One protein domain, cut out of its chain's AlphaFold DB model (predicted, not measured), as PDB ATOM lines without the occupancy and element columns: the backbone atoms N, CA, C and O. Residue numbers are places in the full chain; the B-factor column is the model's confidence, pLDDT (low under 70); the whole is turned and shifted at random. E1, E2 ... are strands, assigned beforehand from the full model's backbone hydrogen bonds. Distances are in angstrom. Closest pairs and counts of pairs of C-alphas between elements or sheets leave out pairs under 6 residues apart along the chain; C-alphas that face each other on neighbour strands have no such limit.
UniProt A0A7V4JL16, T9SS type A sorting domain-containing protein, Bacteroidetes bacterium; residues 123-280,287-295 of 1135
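AT A GLANCE: This is residues 123 to 280 and 287 to 295 of the 1135 residues of the protein "T9SS type A sorting domain-containing protein" of Bacteroidetes bacterium (UniProt A0A7V4JL16). The chain is wound in stacked turns as a flattened solenoid, with strands in line making its walls. One long wall is built of E2, E5, E8, E10, E12 and the later part of E13; the wall across from it is built of E1, E4, E7, E9, E11, the first part of E13 and E14; a shorter wall of E3, E6 and the ends of E8, E10 and E12 past their bends joins the two at one end. The printed part has 167 residues with fourteen named strands, E1 to E14 in order along the chain, and no named helix. The class is all strand; the neighbour strands are parallel, twelve in one branched sheet and E3 and E6 in a sheet of two. The whole is compact, with a radius of gyration of the C-alphas of 14.9 A, and spans 41 by 33 by 25 A.

IN THESE COORDINATES: E10, the longest strand with 15 residues, runs from 219 to 233 over 24.6 A. On one side of it lies E8, residues 197 to 207, 22.7 A long; on the other side lies E12, residues 247 to 259, 23.4 A long. E8 bends by 84 degrees at residue 204, E10 by 114 degrees at residue 230 and E12 by 96 degrees at residue 256. E13, residues 264 to 277, bends by 156 degrees at residue 268, and its first and last C-alphas are 12.8 A apart. E5, residues 164 to 170, spans 16.7 A and runs on into E6, residues 173 to 175, at 86 degrees. E2, residues 136 to 141, spans 16.8 A and runs on into E3, residues 144 to 146, at 93 degrees. The remaining strands are E1, residues 126 to 128; E4, 153 to 160, 18.8 A; E7, 180 to 187, 18.3 A; E9, 211 to 215; E11, 238 to 242; and E14, 287 to 292, 16.6 A. C-alpha 126 begins E1 at (153.440, 142.169, 205.443), C-alpha 219 begins E10 at (153.010, 154.495, 187.837), and C-alpha 292 ends E14 at (147.224, 149.963, 174.975).

HOW THE PARTS SIT: E8 and E10 are parallel, with N 202 and O 223 2.9 A apart, within hydrogen-bond range. E10 and E12 are parallel, with N 224 and O 251 at 2.9 A. E5 is parallel to E8, with N 169 and O 201 at 2.9 A, and E2 to E5, with N 140 and O 168 at 2.8 A. E13 has staggered pairing: E11 beside residues 264 to 268 and E12 beside 269 to 277 lie on one side of it, and E14 on the other side. N 265 and O 238 are 2.8 A apart, N 252 and O 275 2.8 A, and N 266 and O 289 2.9 A. E11 and E9 are parallel, with N 241 and O 213 at 2.9 A, as are E9 and E7, with N 214 and O 184 at 2.8 A, E7 and E4, with N 185 and O 157 at 2.8 A, and E4 and E1, with N 156 and O 126 at 2.9 A. E3 and E6 are parallel, with N 145 and O 173 at 2.8 A. The closest C-alphas of E6 and E8, those of Val 173 and Ile 206, are 4.7 A apart, and E6 and E10 are near each other. E1, E2 and E14 are edge strands; E1 and E14 are apart, as are E2 and E4.

THE WHOLE: The two C-alphas farthest apart are those of Pro 148 and Asn 295, at 42.7 A. Residues 281 to 286 are not printed, and C-alphas 280 and 287 are 10.0 A apart across this cut, which lies in the link from E13 to E14. Of the links that are printed whole, none is long; E1 to E2, E3 to E4 and E7 to E8 are short, and the others are tight. The branched sheet is twisted. The mean pLDDT of the printed part is 77.1; 47 residues are under 70, among them 129 to 135, 158 to 164 and 186 to 197.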
ATOM      1  N   THR A 123     146.879 135.038 206.645       84.38
ATOM      2  CA  THR A 123     147.028 136.500 206.571       84.38
ATOM      3  C   THR A 123     148.247 136.856 205.719       84.38
ATOM      4  O   THR A 123     149.120 136.006 205.545       84.38
ATOM      5  N   PRO A 124     148.374 138.101 205.227       85.25
ATOM      6  CA  PRO A 124     149.636 138.571 204.668       85.25
ATOM      7  C   PRO A 124     150.789 138.459 205.673       85.25
ATOM      8  O   PRO A 124     150.586 138.568 206.886       85.25
ATOM      9  N   VAL A 125     152.009 138.272 205.165       87.19
ATOM     10  CA  VAL A 125     153.240 138.383 205.966       87.19
ATOM     11  C   VAL A 125     153.468 139.852 206.321       87.19
ATOM     12  O   VAL A 125     153.793 140.189 207.459       87.19
ATOM     13  N   MET A 126     153.245 140.732 205.348       88.00
ATOM     14  CA  MET A 126     153.440 142.169 205.443       88.00
ATOM     15  C   MET A 126     152.211 142.885 204.869       88.00
ATOM     16  O   MET A 126     151.763 142.548 203.773       88.00
ATOM     17  N   SER A 127     151.654 143.859 205.595       83.88
ATOM     18  CA  SER A 127     150.534 144.677 205.107       83.88
ATOM     19  C   SER A 127     150.670 146.135 205.534       83.88
ATOM     20  O   SER A 127     150.964 146.420 206.696       83.88
ATOM     21  N   PHE A 128     150.388 147.049 204.608       77.12
ATOM     22  CA  PHE A 128     150.385 148.492 204.850       77.12
ATOM     23  C   PHE A 128     149.052 149.087 204.401       77.12
ATOM     24  O   PHE A 128     148.672 148.888 203.247       77.12
ATOM     25  N   PHE A 129     148.405 149.833 205.298       66.75
ATOM     26  CA  PHE A 129     147.322 150.773 204.998       66.75
ATOM     27  C   PHE A 129     147.887 152.192 205.172       66.75
ATOM     28  O   PHE A 129     148.518 152.464 206.196       66.75
ATOM     29  N   LEU A 130     147.776 153.049 204.150       64.31
ATOM     30  CA  LEU A 130     148.610 154.256 203.999       64.31
ATOM     31  C   LEU A 130     147.765 155.524 203.756       64.31
ATOM     32  O   LEU A 130     148.032 156.294 202.835       64.31
ATOM     33  N   ASP A 131     146.759 155.739 204.608       56.00
ATOM     34  CA  ASP A 131     145.609 156.634 204.380       56.00
ATOM     35  C   ASP A 131     145.894 158.167 204.350       56.00
ATOM     36  O   ASP A 131     144.998 158.964 204.646       56.00
ATOM     37  N   LYS A 132     147.131 158.631 204.082       55.69
ATOM     38  CA  LYS A 132     147.487 160.072 203.993       55.69
ATOM     39  C   LYS A 132     148.620 160.387 202.998       55.69
ATOM     40  O   LYS A 132     149.542 159.598 202.795       55.69
ATOM     41  N   LYS A 133     148.619 161.628 202.493       52.53
ATOM     42  CA  LYS A 133     149.644 162.200 201.593       52.53
ATOM     43  C   LYS A 133     151.059 162.227 202.194       52.53
ATOM     44  O   LYS A 133     151.232 162.522 203.380       52.53
ATOM     45  N   GLY A 134     152.077 162.003 201.359       55.91
ATOM     46  CA  GLY A 134     153.493 162.106 201.731       55.91
ATOM     47  C   GLY A 134     154.414 161.241 200.866       55.91
ATOM     48  O   GLY A 134     154.004 160.208 200.363       55.91
ATOM     49  N   ASN A 135     155.676 161.649 200.717       55.09
ATOM     50  CA  ASN A 135     156.656 160.977 199.857       55.09
ATOM     51  C   ASN A 135     157.206 159.693 200.527       55.09
ATOM     52  O   ASN A 135     158.147 159.777 201.318       55.09
ATOM     53  N   GLN A 136     156.600 158.524 200.277       71.12
ATOM     54  CA  GLN A 136     156.943 157.269 200.970       71.12
ATOM     55  C   GLN A 136     157.913 156.388 200.162       71.12
ATOM     56  O   GLN A 136     157.669 156.084 198.995       71.12
ATOM     57  N   GLN A 137     158.980 155.912 200.816       79.25
ATOM     58  CA  GLN A 137     159.902 154.904 200.277       79.25
ATOM     59  C   GLN A 137     159.856 153.613 201.107       79.25
ATOM     60  O   GLN A 137     159.895 153.664 202.342       79.25
ATOM     61  N   LEU A 138     159.814 152.466 200.424       84.06
ATOM     62  CA  LEU A 138     159.915 151.132 201.022       84.06
ATOM     63  C   LEU A 138     160.991 150.316 200.298       84.06
ATOM     64  O   LEU A 138     160.874 150.051 199.100       84.06
ATOM     65  N   GLU A 139     162.011 149.887 201.040       90.62
ATOM     66  CA  GLU A 139     163.092 149.039 200.530       90.62
ATOM     67  C   GLU A 139     163.151 147.708 201.293       90.62
ATOM     68  O   GLU A 139     163.175 147.672 202.523       90.62
ATOM     69  N   ILE A 140     163.182 146.594 200.567       93.06
ATOM     70  CA  ILE A 140     163.242 145.238 201.120       93.06
ATOM     71  C   ILE A 140     164.357 144.490 200.387       93.06
ATOM     72  O   ILE A 140     164.243 144.261 199.187       93.06
ATOM     73  N   SER A 141     165.424 144.104 201.089       96.25
ATOM     74  CA  SER A 141     166.606 143.477 200.478       96.25
ATOM     75  C   SER A 141     167.022 142.183 201.187       96.25
ATOM     76  O   SER A 141     167.286 142.211 202.389       96.25
ATOM     77  N   GLY A 142     167.148 141.064 200.473       95.88
ATOM     78  CA  GLY A 142     167.681 139.808 201.032       95.88
ATOM     79  C   GLY A 142     166.732 139.060 201.983       95.88
ATOM     80  O   GLY A 142     167.169 138.216 202.768       95.88
ATOM     81  N   CYS A 143     165.439 139.394 201.976       95.94
ATOM     82  CA  CYS A 143     164.450 138.833 202.899       95.94
ATOM     83  C   CYS A 143     163.785 137.554 202.360       95.94
ATOM     84  O   CYS A 143     163.571 137.392 201.159       95.94
ATOM     85  N   HIS A 144     163.404 136.657 203.269       95.19
ATOM     86  CA  HIS A 144     162.740 135.387 202.962       95.19
ATOM     87  C   HIS A 144     161.331 135.376 203.553       95.19
ATOM     88  O   HIS A 144     161.161 135.368 204.770       95.19
ATOM     89  N   PHE A 145     160.316 135.405 202.695       94.06
ATOM     90  CA  PHE A 145     158.904 135.453 203.065       94.06
ATOM     91  C   PHE A 145     158.300 134.051 203.004       94.06
ATOM     92  O   PHE A 145     158.380 133.395 201.965       94.06
ATOM     93  N   ILE A 146     157.678 133.608 204.098       91.69
ATOM     94  CA  ILE A 146     157.052 132.284 204.199       91.69
ATOM     95  C   ILE A 146     155.608 132.431 204.694       91.69
ATOM     96  O   ILE A 146     155.361 133.014 205.755       91.69
ATOM     97  N   ALA A 147     154.656 131.861 203.956       90.31
ATOM     98  CA  ALA A 147     153.241 131.832 204.321       90.31
ATOM     99  C   ALA A 147     152.592 130.467 204.018       90.31
ATOM    100  O   ALA A 147     153.090 129.713 203.178       90.31
ATOM    101  N   PRO A 148     151.452 130.128 204.650       88.25
ATOM    102  CA  PRO A 148     150.687 128.938 204.293       88.25
ATOM    103  C   PRO A 148     150.256 128.935 202.812       88.25
ATOM    104  O   PRO A 148     150.057 130.004 202.226       88.25
ATOM    105  N   PRO A 149     150.022 127.757 202.197       82.81
ATOM    106  CA  PRO A 149     149.547 127.665 200.811       82.81
ATOM    107  C   PRO A 149     148.223 128.395 200.547       82.81
ATOM    108  O   PRO A 149     147.974 128.806 199.423       82.81
ATOM    109  N   ASN A 150     147.397 128.584 201.582       83.38
ATOM    110  CA  ASN A 150     146.080 129.220 201.498       83.38
ATOM    111  C   ASN A 150     146.100 130.712 201.899       83.38
ATOM    112  O   ASN A 150     145.042 131.306 202.102       83.38
ATOM    113  N   ALA A 151     147.280 131.319 202.082       81.94
ATOM    114  CA  ALA A 151     147.387 132.749 202.367       81.94
ATOM    115  C   ALA A 151     147.134 133.575 201.087       81.94
ATOM    116  O   ALA A 151     147.769 133.303 200.066       81.94
ATOM    117  N   PRO A 152     146.260 134.598 201.108       74.94
ATOM    118  CA  PRO A 152     145.819 135.279 199.885       74.94
ATOM    119  C   PRO A 152     146.948 136.039 199.172       74.94
ATOM    120  O   PRO A 152     147.061 135.983 197.953       74.94
ATOM    121  N   THR A 153     147.829 136.696 199.926       82.94
ATOM    122  CA  THR A 153     149.061 137.313 199.411       82.94
ATOM    123  C   THR A 153     150.132 137.350 200.502       82.94
ATOM    124  O   THR A 153     149.809 137.096 201.662       82.94
ATOM    125  N   MET A 154     151.397 137.644 200.171       85.38
ATOM    126  CA  MET A 154     152.464 137.795 201.174       85.38
ATOM    127  C   MET A 154     152.814 139.249 201.487       85.38
ATOM    128  O   MET A 154     152.891 139.582 202.671       85.38
ATOM    129  N   ILE A 155     152.974 140.107 200.478       87.56
ATOM    130  CA  ILE A 155     153.095 141.560 200.657       87.56
ATOM    131  C   ILE A 155     151.838 142.219 200.091       87.56
ATOM    132  O   ILE A 155     151.610 142.168 198.885       87.56
ATOM    133  N   ASN A 156     151.055 142.848 200.968       84.25
ATOM    134  CA  ASN A 156     149.854 143.608 200.631       84.25
ATOM    135  C   ASN A 156     150.106 145.116 200.805       84.25
ATOM    136  O   ASN A 156     150.251 145.594 201.933       84.25
ATOM    137  N   LEU A 157     150.149 145.869 199.706       79.19
ATOM    138  CA  LEU A 157     150.216 147.334 199.730       79.19
ATOM    139  C   LEU A 157     148.842 147.872 199.300       79.19
ATOM    140  O   LEU A 157     148.559 147.867 198.103       79.19
ATOM    141  N   ALA A 158     147.975 148.277 200.240       68.25
ATOM    142  CA  ALA A 158     146.577 148.620 199.935       68.25
ATOM    143  C   ALA A 158     145.998 149.703 200.864       68.25
ATOM    144  O   ALA A 158     146.109 149.594 202.077       68.25
ATOM    145  N   GLY A 159     145.349 150.737 200.319       60.50
ATOM    146  CA  GLY A 159     144.733 151.823 201.103       60.50
ATOM    147  C   GLY A 159     144.123 152.928 200.232       60.50
ATOM    148  O   GLY A 159     144.147 152.812 199.002       60.50
ATOM    149  N   GLN A 160     143.543 153.954 200.871       57.31
ATOM    150  CA  GLN A 160     142.992 155.137 200.194       57.31
ATOM    151  C   GLN A 160     144.020 156.273 200.146       57.31
ATOM    152  O   GLN A 160     144.668 156.562 201.143       57.31
ATOM    153  N   ASP A 161     144.160 156.925 198.990       55.38
ATOM    154  CA  ASP A 161     145.064 158.069 198.768       55.38
ATOM    155  C   ASP A 161     146.561 157.772 199.064       55.38
ATOM    156  O   ASP A 161     147.354 158.669 199.374       55.38
ATOM    157  N   ASN A 162     146.959 156.497 198.944       53.75
ATOM    158  CA  ASN A 162     148.327 156.000 199.145       53.75
ATOM    159  C   ASN A 162     149.347 156.669 198.197       53.75
ATOM    160  O   ASN A 162     149.161 156.660 196.981       53.75
ATOM    161  N   GLN A 163     150.498 157.119 198.720       61.72
ATOM    162  CA  GLN A 163     151.579 157.743 197.928       61.72
ATOM    163  C   GLN A 163     152.953 157.080 198.149       61.72
ATOM    164  O   GLN A 163     153.821 157.611 198.844       61.72
ATOM    165  N   ILE A 164     153.182 155.919 197.525       69.00
ATOM    166  CA  ILE A 164     154.506 155.270 197.496       69.00
ATOM    167  C   ILE A 164     155.303 155.799 196.304       69.00
ATOM    168  O   ILE A 164     155.103 155.347 195.186       69.00
ATOM    169  N   SER A 165     156.248 156.713 196.511       71.00
ATOM    170  CA  SER A 165     157.082 157.210 195.405       71.00
ATOM    171  C   SER A 165     158.100 156.183 194.917       71.00
ATOM    172  O   SER A 165     158.405 156.133 193.722       71.00
ATOM    173  N   LYS A 166     158.614 155.346 195.828       80.31
ATOM    174  CA  LYS A 166     159.616 154.322 195.526       80.31
ATOM    175  C   LYS A 166     159.323 153.015 196.262       80.31
ATOM    176  O   LYS A 166     159.373 152.964 197.491       80.31
ATOM    177  N   LEU A 167     159.117 151.946 195.497       85.50
ATOM    178  CA  LEU A 167     159.106 150.568 195.985       85.50
ATOM    179  C   LEU A 167     160.342 149.841 195.452       85.50
ATOM    180  O   LEU A 167     160.576 149.810 194.244       85.50
ATOM    181  N   THR A 168     161.140 149.238 196.330       90.31
ATOM    182  CA  THR A 168     162.281 148.404 195.933       90.31
ATOM    183  C   THR A 168     162.267 147.081 196.685       90.31
ATOM    184  O   THR A 168     162.317 147.056 197.911       90.31
ATOM    185  N   ILE A 169     162.215 145.977 195.942       92.38
ATOM    186  CA  ILE A 169     162.327 144.612 196.458       92.38
ATOM    187  C   ILE A 169     163.497 143.952 195.732       92.38
ATOM    188  O   ILE A 169     163.459 143.803 194.514       92.38
ATOM    189  N   GLU A 170     164.545 143.563 196.451       95.50
ATOM    190  CA  GLU A 170     165.730 142.951 195.854       95.50
ATOM    191  C   GLU A 170     166.210 141.703 196.601       95.50
ATOM    192  O   GLU A 170     166.174 141.642 197.826       95.50
ATOM    193  N   GLN A 171     166.723 140.707 195.872       94.75
ATOM    194  CA  GLN A 171     167.373 139.522 196.462       94.75
ATOM    195  C   GLN A 171     166.452 138.724 197.413       94.75
ATOM    196  O   GLN A 171     166.925 138.042 198.320       94.75
ATOM    197  N   CYS A 172     165.133 138.833 197.235       94.25
ATOM    198  CA  CYS A 172     164.143 138.222 198.118       94.25
ATOM    199  C   CYS A 172     163.706 136.838 197.625       94.25
ATOM    200  O   CYS A 172     163.717 136.546 196.428       94.25
ATOM    201  N   VAL A 173     163.265 135.994 198.555       93.19
ATOM    202  CA  VAL A 173     162.696 134.669 198.266       93.19
ATOM    203  C   VAL A 173     161.297 134.586 198.861       93.19
ATOM    204  O   VAL A 173     161.089 134.971 200.011       93.19
ATOM    205  N   PHE A 174     160.344 134.069 198.091       92.00
ATOM    206  CA  PHE A 174     158.942 133.953 198.478       92.00
ATOM    207  C   PHE A 174     158.466 132.492 198.408       92.00
ATOM    208  O   PHE A 174     158.488 131.866 197.346       92.00
ATOM    209  N   GLU A 175     157.964 131.960 199.525       90.25
ATOM    210  CA  GLU A 175     157.426 130.602 199.654       90.25
ATOM    211  C   GLU A 175     155.988 130.581 200.198       90.25
ATOM    212  O   GLU A 175     155.740 130.867 201.369       90.25
ATOM    213  N   GLY A 176     155.038 130.173 199.351       85.06
ATOM    214  CA  GLY A 176     153.637 129.951 199.723       85.06
ATOM    215  C   GLY A 176     152.671 130.869 198.978       85.06
ATOM    216  O   GLY A 176     152.984 131.355 197.894       85.06
ATOM    217  N   SER A 177     151.512 131.117 199.594       82.94
ATOM    218  CA  SER A 177     150.370 131.852 199.031       82.94
ATOM    219  C   SER A 177     149.593 131.145 197.904       82.94
ATOM    220  O   SER A 177     150.130 130.340 197.137       82.94
ATOM    221  N   SER A 178     148.295 131.456 197.829       80.62
ATOM    222  CA  SER A 178     147.332 130.897 196.874       80.62
ATOM    223  C   SER A 178     147.133 131.732 195.609       80.62
ATOM    224  O   SER A 178     146.624 131.186 194.633       80.62
ATOM    225  N   SER A 179     147.480 133.026 195.633       79.06
ATOM    226  CA  SER A 179     147.156 133.969 194.548       79.06
ATOM    227  C   SER A 179     148.382 134.750 194.073       79.06
ATOM    228  O   SER A 179     148.898 134.448 193.005       79.06
ATOM    229  N   TYR A 180     148.908 135.693 194.867       83.19
ATOM    230  CA  TYR A 180     150.040 136.538 194.447       83.19
ATOM    231  C   TYR A 180     151.053 136.746 195.571       83.19
ATOM    232  O   TYR A 180     150.678 137.061 196.700       83.19
ATOM    233  N   ASN A 181     152.352 136.634 195.289       86.94
ATOM    234  CA  ASN A 181     153.380 136.914 196.300       86.94
ATOM    235  C   ASN A 181     153.453 138.410 196.645       86.94
ATOM    236  O   ASN A 181     153.592 138.760 197.820       86.94
ATOM    237  N   LEU A 182     153.286 139.269 195.639       87.00
ATOM    238  CA  LEU A 182     153.167 140.714 195.784       87.00
ATOM    239  C   LEU A 182     151.816 141.161 195.224       87.00
ATOM    240  O   LEU A 182     151.538 140.938 194.046       87.00
ATOM    241  N   PHE A 183     151.013 141.809 196.066       82.56
ATOM    242  CA  PHE A 183     149.769 142.467 195.691       82.56
ATOM    243  C   PHE A 183     149.874 143.959 196.020       82.56
ATOM    244  O   PHE A 183     149.998 144.351 197.183       82.56
ATOM    245  N   VAL A 184     149.840 144.794 194.983       77.69
ATOM    246  CA  VAL A 184     149.820 146.257 195.107       77.69
ATOM    247  C   VAL A 184     148.483 146.757 194.581       77.69
ATOM    248  O   VAL A 184     148.176 146.555 193.409       77.69
ATOM    249  N   GLN A 185     147.700 147.412 195.435       72.38
ATOM    250  CA  GLN A 185     146.443 148.057 195.077       72.38
ATOM    251  C   GLN A 185     146.439 149.505 195.565       72.38
ATOM    252  O   GLN A 185     146.509 149.775 196.761       72.38
ATOM    253  N   MET A 186     146.296 150.451 194.641       66.56
ATOM    254  CA  MET A 186     146.130 151.866 194.975       66.56
ATOM    255  C   MET A 186     144.736 152.326 194.584       66.56
ATOM    256  O   MET A 186     144.407 152.338 193.399       66.56
ATOM    257  N   ASN A 187     143.934 152.701 195.582       58.47
ATOM    258  CA  ASN A 187     142.598 153.247 195.385       58.47
ATOM    259  C   ASN A 187     142.620 154.751 195.717       58.47
ATOM    260  O   ASN A 187     142.945 155.112 196.844       58.47
ATOM    261  N   ASN A 188     142.238 155.614 194.777       56.12
ATOM    262  CA  ASN A 188     141.924 157.021 195.062       56.12
ATOM    263  C   ASN A 188     140.409 157.184 195.229       56.12
ATOM    264  O   ASN A 188     139.644 156.474 194.573       56.12
ATOM    265  N   SER A 189     139.975 158.119 196.079       53.03
ATOM    266  CA  SER A 189     138.553 158.481 196.198       53.03
ATOM    267  C   SER A 189     138.114 159.654 195.311       53.03
ATOM    268  O   SER A 189     136.919 159.776 195.054       53.03
ATOM    269  N   ASP A 190     139.051 160.480 194.830       52.66
ATOM    270  CA  ASP A 190     138.791 161.672 194.006       52.66
ATOM    271  C   ASP A 190     139.386 161.541 192.587       52.66
ATOM    272  O   ASP A 190     140.550 161.172 192.421       52.66
ATOM    273  N   GLU A 191     138.624 161.938 191.559       48.50
ATOM    274  CA  GLU A 191     138.956 161.795 190.122       48.50
ATOM    275  C   GLU A 191     140.095 162.713 189.593       48.50
ATOM    276  O   GLU A 191     140.357 162.729 188.394       48.50
ATOM    277  N   PHE A 192     140.761 163.512 190.441       46.06
ATOM    278  CA  PHE A 192     141.487 164.726 190.004       46.06
ATOM    279  C   PHE A 192     142.951 164.895 190.483       46.06
ATOM    280  O   PHE A 192     143.472 166.011 190.433       46.06
ATOM    281  N   TYR A 193     143.649 163.841 190.930       49.41
ATOM    282  CA  TYR A 193     145.034 163.961 191.436       49.41
ATOM    283  C   TYR A 193     146.125 163.360 190.530       49.41
ATOM    284  O   TYR A 193     146.018 162.244 190.036       49.41
ATOM    285  N   ASP A 194     147.217 164.120 190.394       46.97
ATOM    286  CA  ASP A 194     148.346 163.907 189.468       46.97
ATOM    287  C   ASP A 194     149.547 163.167 190.119       46.97
ATOM    288  O   ASP A 194     150.623 163.048 189.534       46.97
ATOM    289  N   GLU A 195     149.391 162.707 191.367       52.50
ATOM    290  CA  GLU A 195     150.479 162.229 192.237       52.50
ATOM    291  C   GLU A 195     150.653 160.694 192.129       52.50
ATOM    292  O   GLU A 195     149.703 159.929 192.292       52.50
ATOM    293  N   ALA A 196     151.875 160.246 191.809       56.06
ATOM    294  CA  ALA A 196     152.172 158.934 191.215       56.06
ATOM    295  C   ALA A 196     153.152 158.075 192.041       56.06
ATOM    296  O   ALA A 196     153.968 158.614 192.793       56.06
ATOM    297  N   ILE A 197     153.192 156.755 191.793       63.97
ATOM    298  CA  ILE A 197     154.425 155.991 192.044       63.97
ATOM    299  C   ILE A 197     155.452 156.409 190.996       63.97
ATOM    300  O   ILE A 197     155.231 156.221 189.799       63.97
ATOM    301  N   GLU A 198     156.603 156.930 191.416       70.81
ATOM    302  CA  GLU A 198     157.671 157.251 190.470       70.81
ATOM    303  C   GLU A 198     158.412 155.995 190.008       70.81
ATOM    304  O   GLU A 198     158.688 155.852 188.819       70.81
ATOM    305  N   ASN A 199     158.746 155.082 190.929       78.88
ATOM    306  CA  ASN A 199     159.576 153.916 190.622       78.88
ATOM    307  C   ASN A 199     159.158 152.660 191.405       78.88
ATOM    308  O   ASN A 199     159.285 152.605 192.629       78.88
ATOM    309  N   VAL A 200     158.766 151.607 190.684       85.38
ATOM    310  CA  VAL A 200     158.744 150.227 191.188       85.38
ATOM    311  C   VAL A 200     159.985 149.503 190.674       85.38
ATOM    312  O   VAL A 200     160.266 149.515 189.479       85.38
ATOM    313  N   THR A 201     160.739 148.857 191.560       90.50
ATOM    314  CA  THR A 201     161.881 148.006 191.197       90.50
ATOM    315  C   THR A 201     161.795 146.675 191.930       90.50
ATOM    316  O   THR A 201     161.811 146.642 193.159       90.50
ATOM    317  N   ILE A 202     161.731 145.573 191.183       92.00
ATOM    318  CA  ILE A 202     161.765 144.211 191.725       92.00
ATOM    319  C   ILE A 202     162.918 143.473 191.047       92.00
ATOM    320  O   ILE A 202     162.922 143.332 189.824       92.00
ATOM    321  N   LYS A 203     163.920 143.042 191.821       94.06
ATOM    322  CA  LYS A 203     165.188 142.538 191.280       94.06
ATOM    323  C   LYS A 203     165.698 141.263 191.955       94.06
ATOM    324  O   LYS A 203     165.563 141.113 193.166       94.06
ATOM    325  N   ASN A 204     166.350 140.370 191.207       92.75
ATOM    326  CA  ASN A 204     167.037 139.177 191.737       92.75
ATOM    327  C   ASN A 204     166.142 138.344 192.684       92.75
ATOM    328  O   ASN A 204     166.591 137.934 193.751       92.75
ATOM    329  N   THR A 205     164.856 138.193 192.366       91.88
ATOM    330  CA  THR A 205     163.832 137.736 193.323       91.88
ATOM    331  C   THR A 205     163.218 136.407 192.884       91.88
ATOM    332  O   THR A 205     162.865 136.243 191.719       91.88
ATOM    333  N   ILE A 206     163.075 135.464 193.820       90.50
ATOM    334  CA  ILE A 206     162.484 134.140 193.570       90.50
ATOM    335  C   ILE A 206     161.042 134.124 194.079       90.50
ATOM    336  O   ILE A 206     160.795 134.390 195.256       90.50
ATOM    337  N   LEU A 207     160.107 133.768 193.203       90.19
ATOM    338  CA  LEU A 207     158.667 133.761 193.454       90.19
ATOM    339  C   LEU A 207     158.090 132.337 193.456       90.19
ATOM    340  O   LEU A 207     158.529 131.470 192.703       90.19
ATOM    341  N   SER A 208     157.061 132.109 194.269       86.44
ATOM    342  CA  SER A 208     156.212 130.906 194.269       86.44
ATOM    343  C   SER A 208     154.793 131.142 193.739       86.44
ATOM    344  O   SER A 208     154.102 130.167 193.451       86.44
ATOM    345  N   GLN A 209     154.384 132.404 193.582       85.94
ATOM    346  CA  GLN A 209     153.197 132.866 192.853       85.94
ATOM    347  C   GLN A 209     153.499 134.211 192.176       85.94
ATOM    348  O   GLN A 209     154.453 134.890 192.557       85.94
ATOM    349  N   GLY A 210     152.670 134.619 191.213       83.19
ATOM    350  CA  GLY A 210     152.887 135.829 190.412       83.19
ATOM    351  C   GLY A 210     152.881 137.159 191.182       83.19
ATOM    352  O   GLY A 210     152.617 137.234 192.390       83.19
ATOM    353  N   ILE A 211     153.152 138.232 190.438       84.00
ATOM    354  CA  ILE A 211     153.031 139.632 190.866       84.00
ATOM    355  C   ILE A 211     151.726 140.208 190.312       84.00
ATOM    356  O   ILE A 211     151.494 140.139 189.106       84.00
ATOM    357  N   PHE A 212     150.926 140.851 191.163       82.62
ATOM    358  CA  PHE A 212     149.746 141.610 190.751       82.62
ATOM    359  C   PHE A 212     149.848 143.060 191.217       82.62
ATOM    360  O   PHE A 212     149.984 143.336 192.411       82.62
ATOM    361  N   MET A 213     149.769 143.994 190.273       76.56
ATOM    362  CA  MET A 213     149.749 145.427 190.549       76.56
ATOM    363  C   MET A 213     148.554 146.066 189.842       76.56
ATOM    364  O   MET A 213     148.448 146.006 188.619       76.56
ATOM    365  N   THR A 214     147.667 146.681 190.623       71.00
ATOM    366  CA  THR A 214     146.513 147.450 190.149       71.00
ATOM    367  C   THR A 214     146.563 148.875 190.699       71.00
ATOM    368  O   THR A 214     146.815 149.085 191.890       71.00
ATOM    369  N   ALA A 215     146.340 149.870 189.843       63.00
ATOM    370  CA  ALA A 215     146.396 151.274 190.239       63.00
ATOM    371  C   ALA A 215     145.255 152.109 189.645       63.00
ATOM    372  O   ALA A 215     145.093 152.188 188.425       63.00
ATOM    373  N   LEU A 216     144.530 152.812 190.521       59.59
ATOM    374  CA  LEU A 216     143.655 153.937 190.169       59.59
ATOM    375  C   LEU A 216     144.441 155.262 190.018       59.59
ATOM    376  O   LEU A 216     143.847 156.336 190.016       59.59
ATOM    377  N   SER A 217     145.772 155.202 189.924       58.59
ATOM    378  CA  SER A 217     146.692 156.343 189.827       58.59
ATOM    379  C   SER A 217     147.934 155.993 188.986       58.59
ATOM    380  O   SER A 217     148.123 154.840 188.585       58.59
ATOM    381  N   ARG A 218     148.783 156.989 188.697       63.53
ATOM    382  CA  ARG A 218     149.954 156.849 187.811       63.53
ATOM    383  C   ARG A 218     151.095 156.014 188.415       63.53
ATOM    384  O   ARG A 218     151.444 156.169 189.583       63.53
ATOM    385  N   ILE A 219     151.741 155.195 187.580       72.88
ATOM    386  CA  ILE A 219     153.010 154.495 187.837       72.88
ATOM    387  C   ILE A 219     154.013 154.880 186.736       72.88
ATOM    388  O   ILE A 219     153.959 154.390 185.610       72.88
ATOM    389  N   LYS A 220     154.966 155.753 187.050       73.75
ATOM    390  CA  LYS A 220     155.870 156.335 186.049       73.75
ATOM    391  C   LYS A 220     156.886 155.329 185.496       73.75
ATOM    392  O   LYS A 220     157.081 155.296 184.285       73.75
ATOM    393  N   ASN A 221     157.501 154.506 186.354       79.94
ATOM    394  CA  ASN A 221     158.493 153.500 185.962       79.94
ATOM    395  C   ASN A 221     158.272 152.160 186.687       79.94
ATOM    396  O   ASN A 221     158.202 152.121 187.918       79.94
ATOM    397  N   VAL A 222     158.259 151.056 185.937       85.31
ATOM    398  CA  VAL A 222     158.284 149.676 186.447       85.31
ATOM    399  C   VAL A 222     159.514 148.955 185.895       85.31
ATOM    400  O   VAL A 222     159.618 148.727 184.691       85.31
ATOM    401  N   LEU A 223     160.427 148.567 186.785       89.25
ATOM    402  CA  LEU A 223     161.581 147.722 186.485       89.25
ATOM    403  C   LEU A 223     161.435 146.365 187.180       89.25
ATOM    404  O   LEU A 223     161.407 146.277 188.407       89.25
ATOM    405  N   ILE A 224     161.394 145.304 186.385       89.69
ATOM    406  CA  ILE A 224     161.418 143.912 186.829       89.69
ATOM    407  C   ILE A 224     162.681 143.292 186.225       89.69
ATOM    408  O   ILE A 224     162.824 143.284 185.009       89.69
ATOM    409  N   ASP A 225     163.625 142.823 187.042       91.75
ATOM    410  CA  ASP A 225     164.941 142.362 186.567       91.75
ATOM    411  C   ASP A 225     165.393 141.079 187.274       91.75
ATOM    412  O   ASP A 225     165.537 141.051 188.494       91.75
ATOM    413  N   ASN A 226     165.680 140.021 186.517       90.25
ATOM    414  CA  ASN A 226     166.170 138.742 187.036       90.25
ATOM    415  C   ASN A 226     165.212 138.131 188.083       90.25
ATOM    416  O   ASN A 226     165.529 138.052 189.274       90.25
ATOM    417  N   ILE A 227     164.013 137.739 187.639       89.00
ATOM    418  CA  ILE A 227     162.985 137.102 188.478       89.00
ATOM    419  C   ILE A 227     162.728 135.682 187.997       89.00
ATOM    420  O   ILE A 227     162.544 135.459 186.802       89.00
ATOM    421  N   SER A 228     162.653 134.730 188.927       85.50
ATOM    422  CA  SER A 228     162.378 133.326 188.618       85.50
ATOM    423  C   SER A 228     161.214 132.751 189.426       85.50
ATOM    424  O   SER A 228     161.072 133.010 190.622       85.50
ATOM    425  N   GLY A 229     160.378 131.945 188.770       81.12
ATOM    426  CA  GLY A 229     159.370 131.115 189.425       81.12
ATOM    427  C   GLY A 229     159.963 129.788 189.903       81.12
ATOM    428  O   GLY A 229     160.604 129.082 189.131       81.12
ATOM    429  N   ASN A 230     159.729 129.422 191.166       75.38
ATOM    430  CA  ASN A 230     160.104 128.114 191.726       75.38
ATOM    431  C   ASN A 230     158.991 127.050 191.611       75.38
ATOM    432  O   ASN A 230     159.195 125.893 191.985       75.38
ATOM    433  N   LYS A 231     157.819 127.440 191.094       73.62
ATOM    434  CA  LYS A 231     156.622 126.620 190.859       73.62
ATOM    435  C   LYS A 231     155.891 127.111 189.607       73.62
ATOM    436  O   LYS A 231     156.170 128.201 189.116       73.62
ATOM    437  N   ILE A 232     154.934 126.315 189.130       74.06
ATOM    438  CA  ILE A 232     153.927 126.781 188.167       74.06
ATOM    439  C   ILE A 232     152.992 127.746 188.903       74.06
ATOM    440  O   ILE A 232     152.456 127.391 189.953       74.06
ATOM    441  N   PHE A 233     152.812 128.949 188.365       79.12
ATOM    442  CA  PHE A 233     151.873 129.936 188.885       79.12
ATOM    443  C   PHE A 233     150.455 129.628 188.395       79.12
ATOM    444  O   PHE A 233     150.256 129.306 187.221       79.12
ATOM    445  N   ASN A 234     149.475 129.738 189.295       70.19
ATOM    446  CA  ASN A 234     148.070 129.464 188.970       70.19
ATOM    447  C   ASN A 234     147.482 130.543 188.038       70.19
ATOM    448  O   ASN A 234     146.753 130.232 187.094       70.19
ATOM    449  N   ASP A 235     147.850 131.798 188.290       72.44
ATOM    450  CA  ASP A 235     147.417 132.983 187.551       72.44
ATOM    451  C   ASP A 235     148.569 133.578 186.719       72.44
ATOM    452  O   ASP A 235     149.596 132.927 186.508       72.44
ATOM    453  N   ALA A 236     148.391 134.799 186.206       69.69
ATOM    454  CA  ALA A 236     149.419 135.488 185.434       69.69
ATOM    455  C   ALA A 236     150.694 135.732 186.259       69.69
ATOM    456  O   ALA A 236     150.629 136.183 187.406       69.69
ATOM    457  N   GLY A 237     151.865 135.462 185.673       77.06
ATOM    458  CA  GLY A 237     153.146 135.613 186.371       77.06
ATOM    459  C   GLY A 237     153.494 137.064 186.680       77.06
ATOM    460  O   GLY A 237     153.984 137.369 187.770       77.06
ATOM    461  N   ILE A 238     153.174 137.966 185.754       83.06
ATOM    462  CA  ILE A 238     153.183 139.414 185.972       83.06
ATOM    463  C   ILE A 238     151.860 139.968 185.441       83.06
ATOM    464  O   ILE A 238     151.590 139.867 184.247       83.06
ATOM    465  N   CYS A 239     151.057 140.573 186.313       82.56
ATOM    466  CA  CYS A 239     149.833 141.282 185.953       82.56
ATOM    467  C   CYS A 239     149.945 142.755 186.365       82.56
ATOM    468  O   CYS A 239     150.062 143.066 187.554       82.56
ATOM    469  N   LEU A 240     149.932 143.652 185.378       79.75
ATOM    470  CA  LEU A 240     149.998 145.104 185.542       79.75
ATOM    471  C   LEU A 240     148.723 145.728 184.971       79.75
ATOM    472  O   LEU A 240     148.462 145.642 183.773       79.75
ATOM    473  N   TYR A 241     147.930 146.373 185.817       74.31
ATOM    474  CA  TYR A 241     146.647 146.943 185.422       74.31
ATOM    475  C   TYR A 241     146.487 148.371 185.947       74.31
ATOM    476  O   TYR A 241     146.828 148.676 187.091       74.31
ATOM    477  N   SER A 242     145.919 149.254 185.129       68.94
ATOM    478  CA  SER A 242     145.498 150.585 185.566       68.94
ATOM    479  C   SER A 242     144.157 150.984 184.947       68.94
ATOM    480  O   SER A 242     143.762 150.437 183.918       68.94
ATOM    481  N   GLN A 243     143.436 151.916 185.576       60.62
ATOM    482  CA  GLN A 243     142.140 152.408 185.076       60.62
ATOM    483  C   GLN A 243     142.206 153.760 184.353       60.62
ATOM    484  O   GLN A 243     141.293 154.067 183.596       60.62
ATOM    485  N   TYR A 244     143.270 154.546 184.549       61.00
ATOM    486  CA  TYR A 244     143.364 155.930 184.061       61.00
ATOM    487  C   TYR A 244     144.686 156.203 183.332       61.00
ATOM    488  O   TYR A 244     145.417 157.120 183.702       61.00
ATOM    489  N   ASP A 245     145.016 155.385 182.328       55.34
ATOM    490  CA  ASP A 245     146.071 155.679 181.343       55.34
ATOM    491  C   ASP A 245     147.404 156.111 181.964       55.34
ATOM    492  O   ASP A 245     147.867 157.244 181.822       55.34
ATOM    493  N   SER A 246     147.970 155.212 182.764       62.62
ATOM    494  CA  SER A 246     148.726 155.650 183.936       62.62
ATOM    495  C   SER A 246     150.095 154.997 184.107       62.62
ATOM    496  O   SER A 246     150.849 155.444 184.967       62.62
ATOM    497  N   ILE A 247     150.461 153.994 183.300       69.88
ATOM    498  CA  ILE A 247     151.803 153.386 183.340       69.88
ATOM    499  C   ILE A 247     152.663 153.927 182.189       69.88
ATOM    500  O   ILE A 247     152.251 153.788 181.040       69.88
ATOM    501  N   SER A 248     153.833 154.519 182.481       70.81
ATOM    502  CA  SER A 248     154.639 155.247 181.470       70.81
ATOM    503  C   SER A 248     155.945 154.580 181.014       70.81
ATOM    504  O   SER A 248     156.424 154.879 179.926       70.81
ATOM    505  N   HIS A 249     156.558 153.692 181.795       77.56
ATOM    506  CA  HIS A 249     157.715 152.912 181.337       77.56
ATOM    507  C   HIS A 249     157.690 151.536 181.988       77.56
ATOM    508  O   HIS A 249     157.612 151.433 183.214       77.56
ATOM    509  N   ILE A 250     157.791 150.481 181.181       83.50
ATOM    510  CA  ILE A 250     157.843 149.100 181.669       83.50
ATOM    511  C   ILE A 250     159.075 148.428 181.076       83.50
ATOM    512  O   ILE A 250     159.234 148.353 179.859       83.50
ATOM    513  N   THR A 251     159.954 147.934 181.942       87.50
ATOM    514  CA  THR A 251     161.132 147.149 181.566       87.50
ATOM    515  C   THR A 251     161.135 145.844 182.352       87.50
ATOM    516  O   THR A 251     161.232 145.855 183.580       87.50
ATOM    517  N   ILE A 252     161.028 144.724 181.640       89.06
ATOM    518  CA  ILE A 252     161.040 143.364 182.179       89.06
ATOM    519  C   ILE A 252     162.248 142.637 181.588       89.06
ATOM    520  O   ILE A 252     162.286 142.327 180.401       89.06
ATOM    521  N   ASN A 253     163.248 142.367 182.417       90.19
ATOM    522  CA  ASN A 253     164.505 141.749 182.018       90.19
ATOM    523  C   ASN A 253     164.681 140.421 182.750       90.19
ATOM    524  O   ASN A 253     164.482 140.355 183.963       90.19
ATOM    525  N   LYS A 254     165.121 139.371 182.048       87.38
ATOM    526  CA  LYS A 254     165.494 138.083 182.663       87.38
ATOM    527  C   LYS A 254     164.395 137.503 183.566       87.38
ATOM    528  O   LYS A 254     164.672 136.998 184.653       87.38
ATOM    529  N   ALA A 255     163.141 137.613 183.137       86.56
ATOM    530  CA  ALA A 255     162.010 136.978 183.799       86.56
ATOM    531  C   ALA A 255     161.885 135.520 183.325       86.56
ATOM    532  O   ALA A 255     161.922 135.270 182.124       86.56
ATOM    533  N   SER A 256     161.759 134.563 184.246       86.75
ATOM    534  CA  SER A 256     161.724 133.125 183.942       86.75
ATOM    535  C   SER A 256     160.655 132.399 184.761       86.75
ATOM    536  O   SER A 256     160.879 132.106 185.938       86.75
ATOM    537  N   PHE A 257     159.499 132.081 184.173       82.25
ATOM    538  CA  PHE A 257     158.394 131.428 184.894       82.25
ATOM    539  C   PHE A 257     157.416 130.656 183.992       82.25
ATOM    540  O   PHE A 257     157.354 130.866 182.780       82.25
ATOM    541  N   THR A 258     156.612 129.794 184.626       82.12
ATOM    542  CA  THR A 258     155.579 128.961 183.989       82.12
ATOM    543  C   THR A 258     154.211 129.248 184.607       82.12
ATOM    544  O   THR A 258     154.087 129.179 185.827       82.12
ATOM    545  N   CYS A 259     153.183 129.536 183.802       80.62
ATOM    546  CA  CYS A 259     151.876 130.022 184.277       80.62
ATOM    547  C   CYS A 259     150.690 129.330 183.583       80.62
ATOM    548  O   CYS A 259     150.703 129.175 182.360       80.62
ATOM    549  N   SER A 260     149.630 128.969 184.318       76.38
ATOM    550  CA  SER A 260     148.439 128.324 183.726       76.38
ATOM    551  C   SER A 260     147.492 129.262 182.970       76.38
ATOM    552  O   SER A 260     146.929 128.842 181.962       76.38
ATOM    553  N   ASN A 261     147.327 130.515 183.408       69.31
ATOM    554  CA  ASN A 261     146.326 131.433 182.834       69.31
ATOM    555  C   ASN A 261     146.904 132.591 181.995       69.31
ATOM    556  O   ASN A 261     146.141 133.311 181.365       69.31
ATOM    557  N   GLY A 262     148.226 132.771 181.948       75.56
ATOM    558  CA  GLY A 262     148.887 133.777 181.103       75.56
ATOM    559  C   GLY A 262     150.309 134.087 181.576       75.56
ATOM    560  O   GLY A 262     150.602 133.920 182.754       75.56
ATOM    561  N   GLY A 263     151.218 134.500 180.695       80.44
ATOM    562  CA  GLY A 263     152.596 134.821 181.094       80.44
ATOM    563  C   GLY A 263     152.717 136.222 181.697       80.44
ATOM    564  O   GLY A 263     152.869 136.385 182.910       80.44
ATOM    565  N   ILE A 264     152.647 137.236 180.835       83.75
ATOM    566  CA  ILE A 264     152.659 138.655 181.206       83.75
ATOM    567  C   ILE A 264     151.374 139.297 180.689       83.75
ATOM    568  O   ILE A 264     151.095 139.219 179.496       83.75
ATOM    569  N   PHE A 265     150.625 139.961 181.567       81.56
ATOM    570  CA  PHE A 265     149.436 140.739 181.229       81.56
ATOM    571  C   PHE A 265     149.662 142.202 181.611       81.56
ATOM    572  O   PHE A 265     149.932 142.503 182.776       81.56
ATOM    573  N   VAL A 266     149.539 143.116 180.650       78.44
ATOM    574  CA  VAL A 266     149.616 144.563 180.887       78.44
ATOM    575  C   VAL A 266     148.428 145.264 180.240       78.44
ATOM    576  O   VAL A 266     148.146 145.033 179.070       78.44
ATOM    577  N   SER A 267     147.754 146.150 180.975       76.12
ATOM    578  CA  SER A 267     146.648 146.961 180.455       76.12
ATOM    579  C   SER A 267     146.750 148.427 180.869       76.12
ATOM    580  O   SER A 267     147.106 148.738 182.007       76.12
ATOM    581  N   SER A 268     146.321 149.301 179.956       68.19
ATOM    582  CA  SER A 268     146.122 150.745 180.161       68.19
ATOM    583  C   SER A 268     147.430 151.541 180.318       68.19
ATOM    584  O   SER A 268     147.620 152.331 181.249       68.19
ATOM    585  N   ILE A 269     148.356 151.276 179.393       67.69
ATOM    586  CA  ILE A 269     149.665 151.933 179.255       67.69
ATOM    587  C   ILE A 269     149.497 153.296 178.560       67.69
ATOM    588  O   ILE A 269     148.729 153.406 177.602       67.69
ATOM    589  N   ALA A 270     150.251 154.313 178.991       60.88
ATOM    590  CA  ALA A 270     150.267 155.635 178.364       60.88
ATOM    591  C   ALA A 270     151.691 156.202 178.261       60.88
ATOM    592  O   ALA A 270     152.259 156.683 179.251       60.88
ATOM    593  N   ASN A 271     152.219 156.219 177.026       58.91
ATOM    594  CA  ASN A 271     153.637 156.451 176.701       58.91
ATOM    595  C   ASN A 271     154.554 155.422 177.410       58.91
ATOM    596  O   ASN A 271     154.078 154.544 178.122       58.91
ATOM    597  N   VAL A 272     155.882 155.471 177.304       60.16
ATOM    598  CA  VAL A 272     156.736 155.788 176.143       60.16
ATOM    599  C   VAL A 272     157.281 154.472 175.572       60.16
ATOM    600  O   VAL A 272     157.229 154.251 174.366       60.16
ATOM    601  N   ASP A 273     157.799 153.618 176.465       66.25
ATOM    602  CA  ASP A 273     158.585 152.417 176.176       66.25
ATOM    603  C   ASP A 273     158.009 151.189 176.902       66.25
ATOM    604  O   ASP A 273     157.972 151.149 178.140       66.25
ATOM    605  N   PHE A 274     157.689 150.137 176.144       78.06
ATOM    606  CA  PHE A 274     157.521 148.781 176.677       78.06
ATOM    607  C   PHE A 274     158.690 147.895 176.236       78.06
ATOM    608  O   PHE A 274     158.931 147.734 175.039       78.06
ATOM    609  N   LYS A 275     159.432 147.323 177.193       84.06
ATOM    610  CA  LYS A 275     160.656 146.543 176.948       84.06
ATOM    611  C   LYS A 275     160.604 145.193 177.662       84.06
ATOM    612  O   LYS A 275     160.574 145.155 178.889       84.06
ATOM    613  N   VAL A 276     160.675 144.095 176.908       84.00
ATOM    614  CA  VAL A 276     160.919 142.739 177.443       84.00
ATOM    615  C   VAL A 276     162.237 142.224 176.882       84.00
ATOM    616  O   VAL A 276     162.410 142.182 175.664       84.00
ATOM    617  N   THR A 277     163.187 141.866 177.751       85.75
ATOM    618  CA  THR A 277     164.513 141.387 177.332       85.75
ATOM    619  C   THR A 277     164.962 140.109 178.035       85.75
ATOM    620  O   THR A 277     164.657 139.899 179.213       85.75
ATOM    621  N   SER A 278     165.712 139.255 177.327       85.44
ATOM    622  CA  SER A 278     166.420 138.085 177.885       85.44
ATOM    623  C   SER A 278     165.550 137.152 178.751       85.44
ATOM    624  O   SER A 278     166.048 136.588 179.724       85.44
ATOM    625  N   SER A 279     164.244 137.055 178.472       85.44
ATOM    626  CA  SER A 279     163.252 136.386 179.334       85.44
ATOM    627  C   SER A 279     162.797 135.036 178.760       85.44
ATOM    628  O   SER A 279     162.877 134.829 177.556       85.44
ATOM    629  N   HIS A 280     162.316 134.123 179.607       86.12
ATOM    630  CA  HIS A 280     161.801 132.800 179.235       86.12
ATOM    631  C   HIS A 280     160.410 132.592 179.852       86.12
ATOM    632  O   HIS A 280     160.262 132.425 181.065       86.12
ATOM    633  N   GLY A 287     150.899 133.998 175.983       80.50
ATOM    634  CA  GLY A 287     152.280 134.259 176.402       80.50
ATOM    635  C   GLY A 287     152.469 135.676 176.948       80.50
ATOM    636  O   GLY A 287     152.788 135.870 178.123       80.50
ATOM    637  N   LEU A 288     152.249 136.666 176.089       84.19
ATOM    638  CA  LEU A 288     152.354 138.088 176.398       84.19
ATOM    639  C   LEU A 288     151.111 138.820 175.883       84.19
ATOM    640  O   LEU A 288     150.884 138.867 174.679       84.19
ATOM    641  N   TYR A 289     150.345 139.422 176.787       81.50
ATOM    642  CA  TYR A 289     149.190 140.256 176.478       81.50
ATOM    643  C   TYR A 289     149.479 141.714 176.845       81.50
ATOM    644  O   TYR A 289     149.830 142.026 177.987       81.50
ATOM    645  N   ILE A 290     149.305 142.612 175.876       78.31
ATOM    646  CA  ILE A 290     149.486 144.056 176.014       78.31
ATOM    647  C   ILE A 290     148.213 144.743 175.511       78.31
ATOM    648  O   ILE A 290     147.860 144.600 174.344       78.31
ATOM    649  N   ASN A 291     147.552 145.517 176.369       76.69
ATOM    650  CA  ASN A 291     146.427 146.378 176.013       76.69
ATOM    651  C   ASN A 291     146.790 147.854 176.221       76.69
ATOM    652  O   ASN A 291     147.138 148.294 177.323       76.69
ATOM    653  N   ILE A 292     146.710 148.607 175.133       73.88
ATOM    654  CA  ILE A 292     147.224 149.963 174.975       73.88
ATOM    655  C   ILE A 292     146.039 150.924 174.837       73.88
ATOM    656  O   ILE A 292     145.312 150.893 173.842       73.88
ATOM    657  N   SER A 293     145.848 151.798 175.825       67.44
ATOM    658  CA  SER A 293     144.722 152.738 175.848       67.44
ATOM    659  C   SER A 293     145.028 154.086 175.188       67.44
ATOM    660  O   SER A 293     144.116 154.690 174.626       67.44
ATOM    661  N   ASN A 294     146.294 154.523 175.182       67.62
ATOM    662  CA  ASN A 294     146.759 155.758 174.533       67.62
ATOM    663  C   ASN A 294     147.847 155.511 173.475       67.62
ATOM    664  O   ASN A 294     148.408 154.422 173.406       67.62
ATOM    665  N   ASN A 295     148.165 156.523 172.656       64.69
ATOM    666  CA  ASN A 295     149.247 156.445 171.662       64.69
ATOM    667  C   ASN A 295     150.568 155.957 172.294       64.69
ATOM    668  O   ASN A 295     150.968 156.440 173.359       64.69
TER     669      ASN A 295